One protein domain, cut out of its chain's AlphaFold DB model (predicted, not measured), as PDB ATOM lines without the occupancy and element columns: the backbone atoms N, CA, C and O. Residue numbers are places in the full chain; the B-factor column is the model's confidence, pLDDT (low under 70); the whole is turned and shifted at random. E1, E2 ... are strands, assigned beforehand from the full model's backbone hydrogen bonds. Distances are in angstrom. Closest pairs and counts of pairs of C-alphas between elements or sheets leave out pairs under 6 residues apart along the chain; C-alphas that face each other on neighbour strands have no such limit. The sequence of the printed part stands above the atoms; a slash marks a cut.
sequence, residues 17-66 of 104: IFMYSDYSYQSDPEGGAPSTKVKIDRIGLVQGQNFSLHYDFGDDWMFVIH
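AT A GLANCE: This is residues 17 to 66 of the 104 residues of an uncharacterized protein of Lachnoclostridium sp. YL32 (UniProt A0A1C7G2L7). There is little regular structure: two separate strand hairpins, small E1-E2 and longer E3-E4, are joined by a long looping stretch, residues 27 to 49. The 50 printed residues have four named strands, E1 to E4 in chain order, in two antiparallel sheets and no named helix; the class is all strand, with 19 residues in strands. The whole is only just loose, close to compact, with radius of gyration of the C-alphas 11.9 A and spans 33 by 25 by 20 A.

HOW THE PARTS SIT: Look first at the hairpin of E1, residues 18 to 21, and E2, residues 24 to 26: N 20 and O 24 are 3.0 A apart, within hydrogen-bond range. In the hairpin of E3, residues 50 to 55, and E4, residues 61 to 66, find N 53 and O 63 at 2.8 A, also within range. E2 and E3 are near each other, with 5 C-alpha pairs within 10 A; E1 and E4 are apart.

IN THESE COORDINATES: Find E1 starting at C-alpha 18, (-24.527, -17.504, 35.399); it spans 8.6 A, E2 6.8 A, E3 16.1 A. E4 spans 16.2 A, ending at C-alpha 66, (-25.678, -38.448, 25.478).

THE WHOLE: The printed part has no cut; its farthest C-alphas, Gly 31 and Gly 48, are 34.0 A apart. The E2 to E3 link is long. Find pLDDT under 70 at residues 17 to 20 and 27 to 37.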
ATOM      1  N   ILE A  17     -21.650 -18.813  38.762       50.38
ATOM      2  CA  ILE A  17     -21.928 -19.404  37.458       50.38
ATOM      3  C   ILE A  17     -23.288 -18.895  37.015       50.38
ATOM      4  O   ILE A  17     -24.288 -19.148  37.698       50.38
ATOM      5  N   PHE A  18     -23.323 -18.143  35.920       55.78
ATOM      6  CA  PHE A  18     -24.527 -17.504  35.399       55.78
ATOM      7  C   PHE A  18     -25.109 -18.340  34.253       55.78
ATOM      8  O   PHE A  18     -24.371 -18.908  33.446       55.78
ATOM      9  N   MET A  19     -26.443 -18.415  34.170       63.00
ATOM     10  CA  MET A  19     -27.097 -18.813  32.922       63.00
ATOM     11  C   MET A  19     -26.739 -17.742  31.897       63.00
ATOM     12  O   MET A  19     -27.222 -16.613  31.987       63.00
ATOM     13  N   TYR A  20     -25.815 -18.073  31.002       63.16
ATOM     14  CA  TYR A  20     -25.295 -17.131  30.019       63.16
ATOM     15  C   TYR A  20     -26.345 -16.876  28.934       63.16
ATOM     16  O   TYR A  20     -26.557 -15.747  28.498       63.16
ATOM     17  N   SER A  21     -27.045 -17.941  28.543       71.19
ATOM     18  CA  SER A  21     -28.204 -17.918  27.652       71.19
ATOM     19  C   SER A  21     -29.060 -19.167  27.884       71.19
ATOM     20  O   SER A  21     -28.690 -20.033  28.682       71.19
ATOM     21  N   ASP A  22     -30.209 -19.264  27.215       73.75
ATOM     22  CA  ASP A  22     -31.085 -20.431  27.332       73.75
ATOM     23  C   ASP A  22     -30.307 -21.722  27.038       73.75
ATOM     24  O   ASP A  22     -29.677 -21.866  25.990       73.75
ATOM     25  N   TYR A  23     -30.346 -22.663  27.986       70.75
ATOM     26  CA  TYR A  23     -29.634 -23.949  27.929       70.75
ATOM     27  C   TYR A  23     -28.094 -23.857  27.900       70.75
ATOM     28  O   TYR A  23     -27.432 -24.858  27.628       70.75
ATOM     29  N   SER A  24     -27.518 -22.698  28.237       74.56
ATOM     30  CA  SER A  24     -26.072 -22.473  28.334       74.56
ATOM     31  C   SER A  24     -25.683 -21.962  29.724       74.56
ATOM     32  O   SER A  24     -26.202 -20.955  30.217       74.56
ATOM     33  N   TYR A  25     -24.743 -22.656  30.358       71.81
ATOM     34  CA  TYR A  25     -24.306 -22.393  31.727       71.81
ATOM     35  C   TYR A  25     -22.790 -22.214  31.733       71.81
ATOM     36  O   TYR A  25     -22.080 -23.078  31.224       71.81
ATOM     37  N   GLN A  26     -22.296 -21.117  32.309       71.00
ATOM     38  CA  GLN A  26     -20.860 -20.832  32.362       71.00
ATOM     39  C   GLN A  26     -20.363 -20.792  33.797       71.00
ATOM     40  O   GLN A  26     -20.923 -20.060  34.611       71.00
ATOM     41  N   SER A  27     -19.289 -21.535  34.080       65.62
ATOM     42  CA  SER A  27     -18.669 -21.579  35.395       65.62
ATOM     43  C   SER A  27     -17.529 -20.576  35.575       65.62
ATOM     44  O   SER A  27     -16.569 -20.647  34.820       65.62
ATOM     45  N   ASP A  28     -17.588 -19.731  36.609       62.06
ATOM     46  CA  ASP A  28     -16.461 -18.935  37.128       62.06
ATOM     47  C   ASP A  28     -16.262 -19.224  38.633       62.06
ATOM     48  O   ASP A  28     -16.686 -18.443  39.487       62.06
ATOM     49  N   PRO A  29     -15.784 -20.428  38.997       59.66
ATOM     50  CA  PRO A  29     -15.625 -20.806  40.392       59.66
ATOM     51  C   PRO A  29     -14.348 -20.190  40.986       59.66
ATOM     52  O   PRO A  29     -13.242 -20.456  40.521       59.66
ATOM     53  N   GLU A  30     -14.481 -19.441  42.083       62.09
ATOM     54  CA  GLU A  30     -13.338 -19.135  42.956       62.09
ATOM     55  C   GLU A  30     -12.775 -20.436  43.564       62.09
ATOM     56  O   GLU A  30     -13.530 -21.354  43.892       62.09
ATOM     57  N   GLY A  31     -11.447 -20.521  43.702       57.78
ATOM     58  CA  GLY A  31     -10.688 -21.744  44.004       57.78
ATOM     59  C   GLY A  31     -11.355 -22.727  44.979       57.78
ATOM     60  O   GLY A  31     -11.522 -22.440  46.163       57.78
ATOM     61  N   GLY A  32     -11.698 -23.916  44.467       60.59
ATOM     62  CA  GLY A  32     -12.315 -25.014  45.223       60.59
ATOM     63  C   GLY A  32     -13.846 -24.980  45.298       60.59
ATOM     64  O   GLY A  32     -14.450 -25.923  45.816       60.59
ATOM     65  N   ALA A  33     -14.499 -23.937  44.779       63.19
ATOM     66  CA  ALA A  33     -15.952 -23.890  44.688       63.19
ATOM     67  C   ALA A  33     -16.487 -24.882  43.631       63.19
ATOM     68  O   ALA A  33     -15.830 -25.134  42.619       63.19
ATOM     69  N   PRO A  34     -17.702 -25.431  43.820       61.12
ATOM     70  CA  PRO A  34     -18.349 -26.257  42.808       61.12
ATOM     71  C   PRO A  34     -18.455 -25.532  41.462       61.12
ATOM     72  O   PRO A  34     -18.917 -24.392  41.399       61.12
ATOM     73  N   SER A  35     -18.139 -26.243  40.379       64.25
ATOM     74  CA  SER A  35     -18.273 -25.772  38.994       64.25
ATOM     75  C   SER A  35     -19.726 -25.612  38.528       64.25
ATOM     76  O   SER A  35     -19.967 -25.342  37.358       64.25
ATOM     77  N   THR A  36     -20.719 -25.762  39.411       62.75
ATOM     78  CA  THR A  36     -22.115 -25.359  39.181       62.75
ATOM     79  C   THR A  36     -22.884 -25.264  40.506       62.75
ATOM     80  O   THR A  36     -22.651 -26.039  41.434       62.75
ATOM     81  N   LYS A  37     -23.844 -24.328  40.602       66.25
ATOM     82  CA  LYS A  37     -24.839 -24.275  41.699       66.25
ATOM     83  C   LYS A  37     -26.092 -25.118  41.407       66.25
ATOM     84  O   LYS A  37     -26.932 -25.295  42.292       66.25
ATOM     85  N   VAL A  38     -26.241 -25.625  40.179       73.69
ATOM     86  CA  VAL A  38     -27.385 -26.429  39.726       73.69
ATOM     87  C   VAL A  38     -26.948 -27.883  39.600       73.69
ATOM     88  O   VAL A  38     -26.031 -28.209  38.853       73.69
ATOM     89  N   LYS A  39     -27.615 -28.767  40.342       78.25
ATOM     90  CA  LYS A  39     -27.423 -30.212  40.220       78.25
ATOM     91  C   LYS A  39     -28.003 -30.715  38.893       78.25
ATOM     92  O   LYS A  39     -29.007 -30.189  38.423       78.25
ATOM     93  N   ILE A  40     -27.393 -31.753  38.322       80.81
ATOM     94  CA  ILE A  40     -27.771 -32.311  37.013       80.81
ATOM     95  C   ILE A  40     -29.244 -32.761  36.933       80.81
ATOM     96  O   ILE A  40     -29.875 -32.618  35.889       80.81
ATOM     97  N   ASP A  41     -29.824 -33.214  38.049       79.12
ATOM     98  CA  ASP A  41     -31.238 -33.600  38.178       79.12
ATOM     99  C   ASP A  41     -32.213 -32.424  37.994       79.12
ATOM    100  O   ASP A  41     -33.369 -32.624  37.628       79.12
ATOM    101  N   ARG A  42     -31.754 -31.184  38.206       82.69
ATOM    102  CA  ARG A  42     -32.560 -29.958  38.082       82.69
ATOM    103  C   ARG A  42     -32.472 -29.296  36.710       82.69
ATOM    104  O   ARG A  42     -33.198 -28.338  36.470       82.69
ATOM    105  N   ILE A  43     -31.609 -29.789  35.822       80.44
ATOM    106  CA  ILE A  43     -31.406 -29.224  34.475       80.44
ATOM    107  C   ILE A  43     -32.528 -29.669  33.512       80.44
ATOM    108  O   ILE A  43     -32.657 -29.133  32.417       80.44
ATOM    109  N   GLY A  44     -33.395 -30.603  33.932       85.56
ATOM    110  CA  GLY A  44     -34.547 -31.043  33.139       85.56
ATOM    111  C   GLY A  44     -34.155 -31.917  31.946       85.56
ATOM    112  O   GLY A  44     -34.751 -31.798  30.879       85.56
ATOM    113  N   LEU A  45     -33.137 -32.766  32.119       88.19
ATOM    114  CA  LEU A  45     -32.653 -33.661  31.069       88.19
ATOM    115  C   LEU A  45     -33.732 -34.649  30.615       88.19
ATOM    116  O   LEU A  45     -34.498 -35.177  31.424       88.19
ATOM    117  N   VAL A  46     -33.733 -34.948  29.318       91.75
ATOM    118  CA  VAL A  46     -34.633 -35.927  28.695       91.75
ATOM    119  C   VAL A  46     -33.819 -37.100  28.153       91.75
ATOM    120  O   VAL A  46     -32.724 -36.925  27.620       91.75
ATOM    121  N   GLN A  47     -34.344 -38.321  28.270       94.25
ATOM    122  CA  GLN A  47     -33.711 -39.492  27.662       94.25
ATOM    123  C   GLN A  47     -33.564 -39.304  26.142       94.25
ATOM    124  O   GLN A  47     -34.507 -38.904  25.464       94.25
ATOM    125  N   GLY A  48     -32.380 -39.605  25.608       94.62
ATOM    126  CA  GLY A  48     -32.018 -39.409  24.203       94.62
ATOM    127  C   GLY A  48     -31.464 -38.018  23.878       94.62
ATOM    128  O   GLY A  48     -30.994 -37.806  22.761       94.62
ATOM    129  N   GLN A  49     -31.483 -37.079  24.828       94.38
ATOM    130  CA  GLN A  49     -30.923 -35.743  24.643       94.38
ATOM    131  C   GLN A  49     -29.395 -35.788  24.520       94.38
ATOM    132  O   GLN A  49     -28.718 -36.512  25.253       94.38
ATOM    133  N   ASN A  50     -28.865 -34.947  23.632       94.12
ATOM    134  CA  ASN A  50     -27.453 -34.594  23.597       94.12
ATOM    135  C   ASN A  50     -27.256 -33.214  24.220       94.12
ATOM    136  O   ASN A  50     -28.045 -32.301  23.970       94.12
ATOM    137  N   PHE A  51     -26.183 -33.053  24.983       89.75
ATOM    138  CA  PHE A  51     -25.675 -31.748  25.391       89.75
ATOM    139  C   PHE A  51     -24.150 -31.738  25.316       89.75
ATOM    140  O   PHE A  51     -23.517 -32.791  25.338       89.75
ATOM    141  N   SER A  52     -23.560 -30.555  25.183       90.88
ATOM    142  CA  SER A  52     -22.113 -30.391  25.067       90.88
ATOM    143  C   SER A  52     -21.506 -29.886  26.370       90.88
ATOM    144  O   SER A  52     -22.045 -28.968  26.989       90.88
ATOM    145  N   LEU A  53     -20.356 -30.438  26.738       87.31
ATOM    146  CA  LEU A  53     -19.448 -29.862  27.718       87.31
ATOM    147  C   LEU A  53     -18.251 -29.279  26.967       87.31
ATOM    148  O   LEU A  53     -17.540 -30.020  26.295       87.31
ATOM    149  N   HIS A  54     -18.053 -27.971  27.100       88.88
ATOM    150  CA  HIS A  54     -16.820 -27.302  26.707       88.88
ATOM    151  C   HIS A  54     -15.918 -27.255  27.941       88.88
ATOM    152  O   HIS A  54     -16.285 -26.646  28.948       88.88
ATOM    153  N   TYR A  55     -14.793 -27.956  27.889       83.62
ATOM    154  CA  TYR A  55     -13.785 -27.989  28.941       83.62
ATOM    155  C   TYR A  55     -12.473 -27.446  28.384       83.62
ATOM    156  O   TYR A  55     -12.191 -27.666  27.218       83.62
ATOM    157  N   ASP A  56     -11.698 -26.753  29.216       82.38
ATOM    158  CA  ASP A  56     -10.428 -26.139  28.824       82.38
ATOM    159  C   ASP A  56     -10.509 -25.301  27.534       82.38
ATOM    160  O   ASP A  56     -10.259 -25.766  26.424       82.38
ATOM    161  N   PHE A  57     -10.855 -24.022  27.693       82.69
ATOM    162  CA  PHE A  57     -10.972 -23.090  26.571       82.69
ATOM    163  C   PHE A  57      -9.640 -22.810  25.854       82.69
ATOM    164  O   PHE A  57      -9.672 -22.207  24.783       82.69
ATOM    165  N   GLY A  58      -8.489 -23.178  26.432       86.44
ATOM    166  CA  GLY A  58      -7.194 -23.036  25.762       86.44
ATOM    167  C   GLY A  58      -7.053 -24.016  24.599       86.44
ATOM    168  O   GLY A  58      -6.648 -23.619  23.508       86.44
ATOM    169  N   ASP A  59      -7.476 -25.259  24.829       85.62
ATOM    170  CA  ASP A  59      -7.362 -26.368  23.875       85.62
ATOM    171  C   ASP A  59      -8.697 -26.746  23.195       85.62
ATOM    172  O   ASP A  59      -8.736 -27.668  22.381       85.62
ATOM    173  N   ASP A  60      -9.788 -26.037  23.510       88.56
ATOM    174  CA  ASP A  60     -11.124 -26.181  22.897       88.56
ATOM    175  C   ASP A  60     -11.692 -27.613  22.987       88.56
ATOM    176  O   ASP A  60     -12.236 -28.171  22.025       88.56
ATOM    177  N   TRP A  61     -11.575 -28.256  24.158       88.44
ATOM    178  CA  TRP A  61     -12.098 -29.614  24.316       88.44
ATOM    179  C   TRP A  61     -13.626 -29.611  24.371       88.44
ATOM    180  O   TRP A  61     -14.254 -29.162  25.334       88.44
ATOM    181  N   MET A  62     -14.237 -30.221  23.355       91.75
ATOM    182  CA  MET A  62     -15.686 -30.353  23.229       91.75
ATOM    183  C   MET A  62     -16.134 -31.807  23.373       91.75
ATOM    184  O   MET A  62     -15.874 -32.656  22.520       91.75
ATOM    185  N   PHE A  63     -16.893 -32.090  24.431       91.69
ATOM    186  CA  PHE A  63     -17.464 -33.409  24.689       91.69
ATOM    187  C   PHE A  63     -18.969 -33.410  24.447       91.69
ATOM    188  O   PHE A  63     -19.708 -32.637  25.056       91.69
ATOM    189  N   VAL A  64     -19.449 -34.327  23.607       94.12
ATOM    190  CA  VAL A  64     -20.886 -34.588  23.460       94.12
ATOM    191  C   VAL A  64     -21.308 -35.638  24.480       94.12
ATOM    192  O   VAL A  64     -20.855 -36.782  24.443       94.12
ATOM    193  N   ILE A  65     -22.212 -35.256  25.374       93.06
ATOM    194  CA  ILE A  65     -22.783 -36.126  26.395       93.06
ATOM    195  C   ILE A  65     -24.185 -36.540  25.952       93.06
ATOM    196  O   ILE A  65     -25.052 -35.701  25.703       93.06
ATOM    197  N   HIS A  66     -24.403 -37.853  25.868       95.38
ATOM    198  CA  HIS A  66     -25.678 -38.448  25.478       95.38
ATOM    199  C   HIS A  66     -26.402 -39.051  26.686       95.38
ATOM    200  O   HIS A  66     -25.874 -39.939  27.367       95.38
TER     201      HIS A  66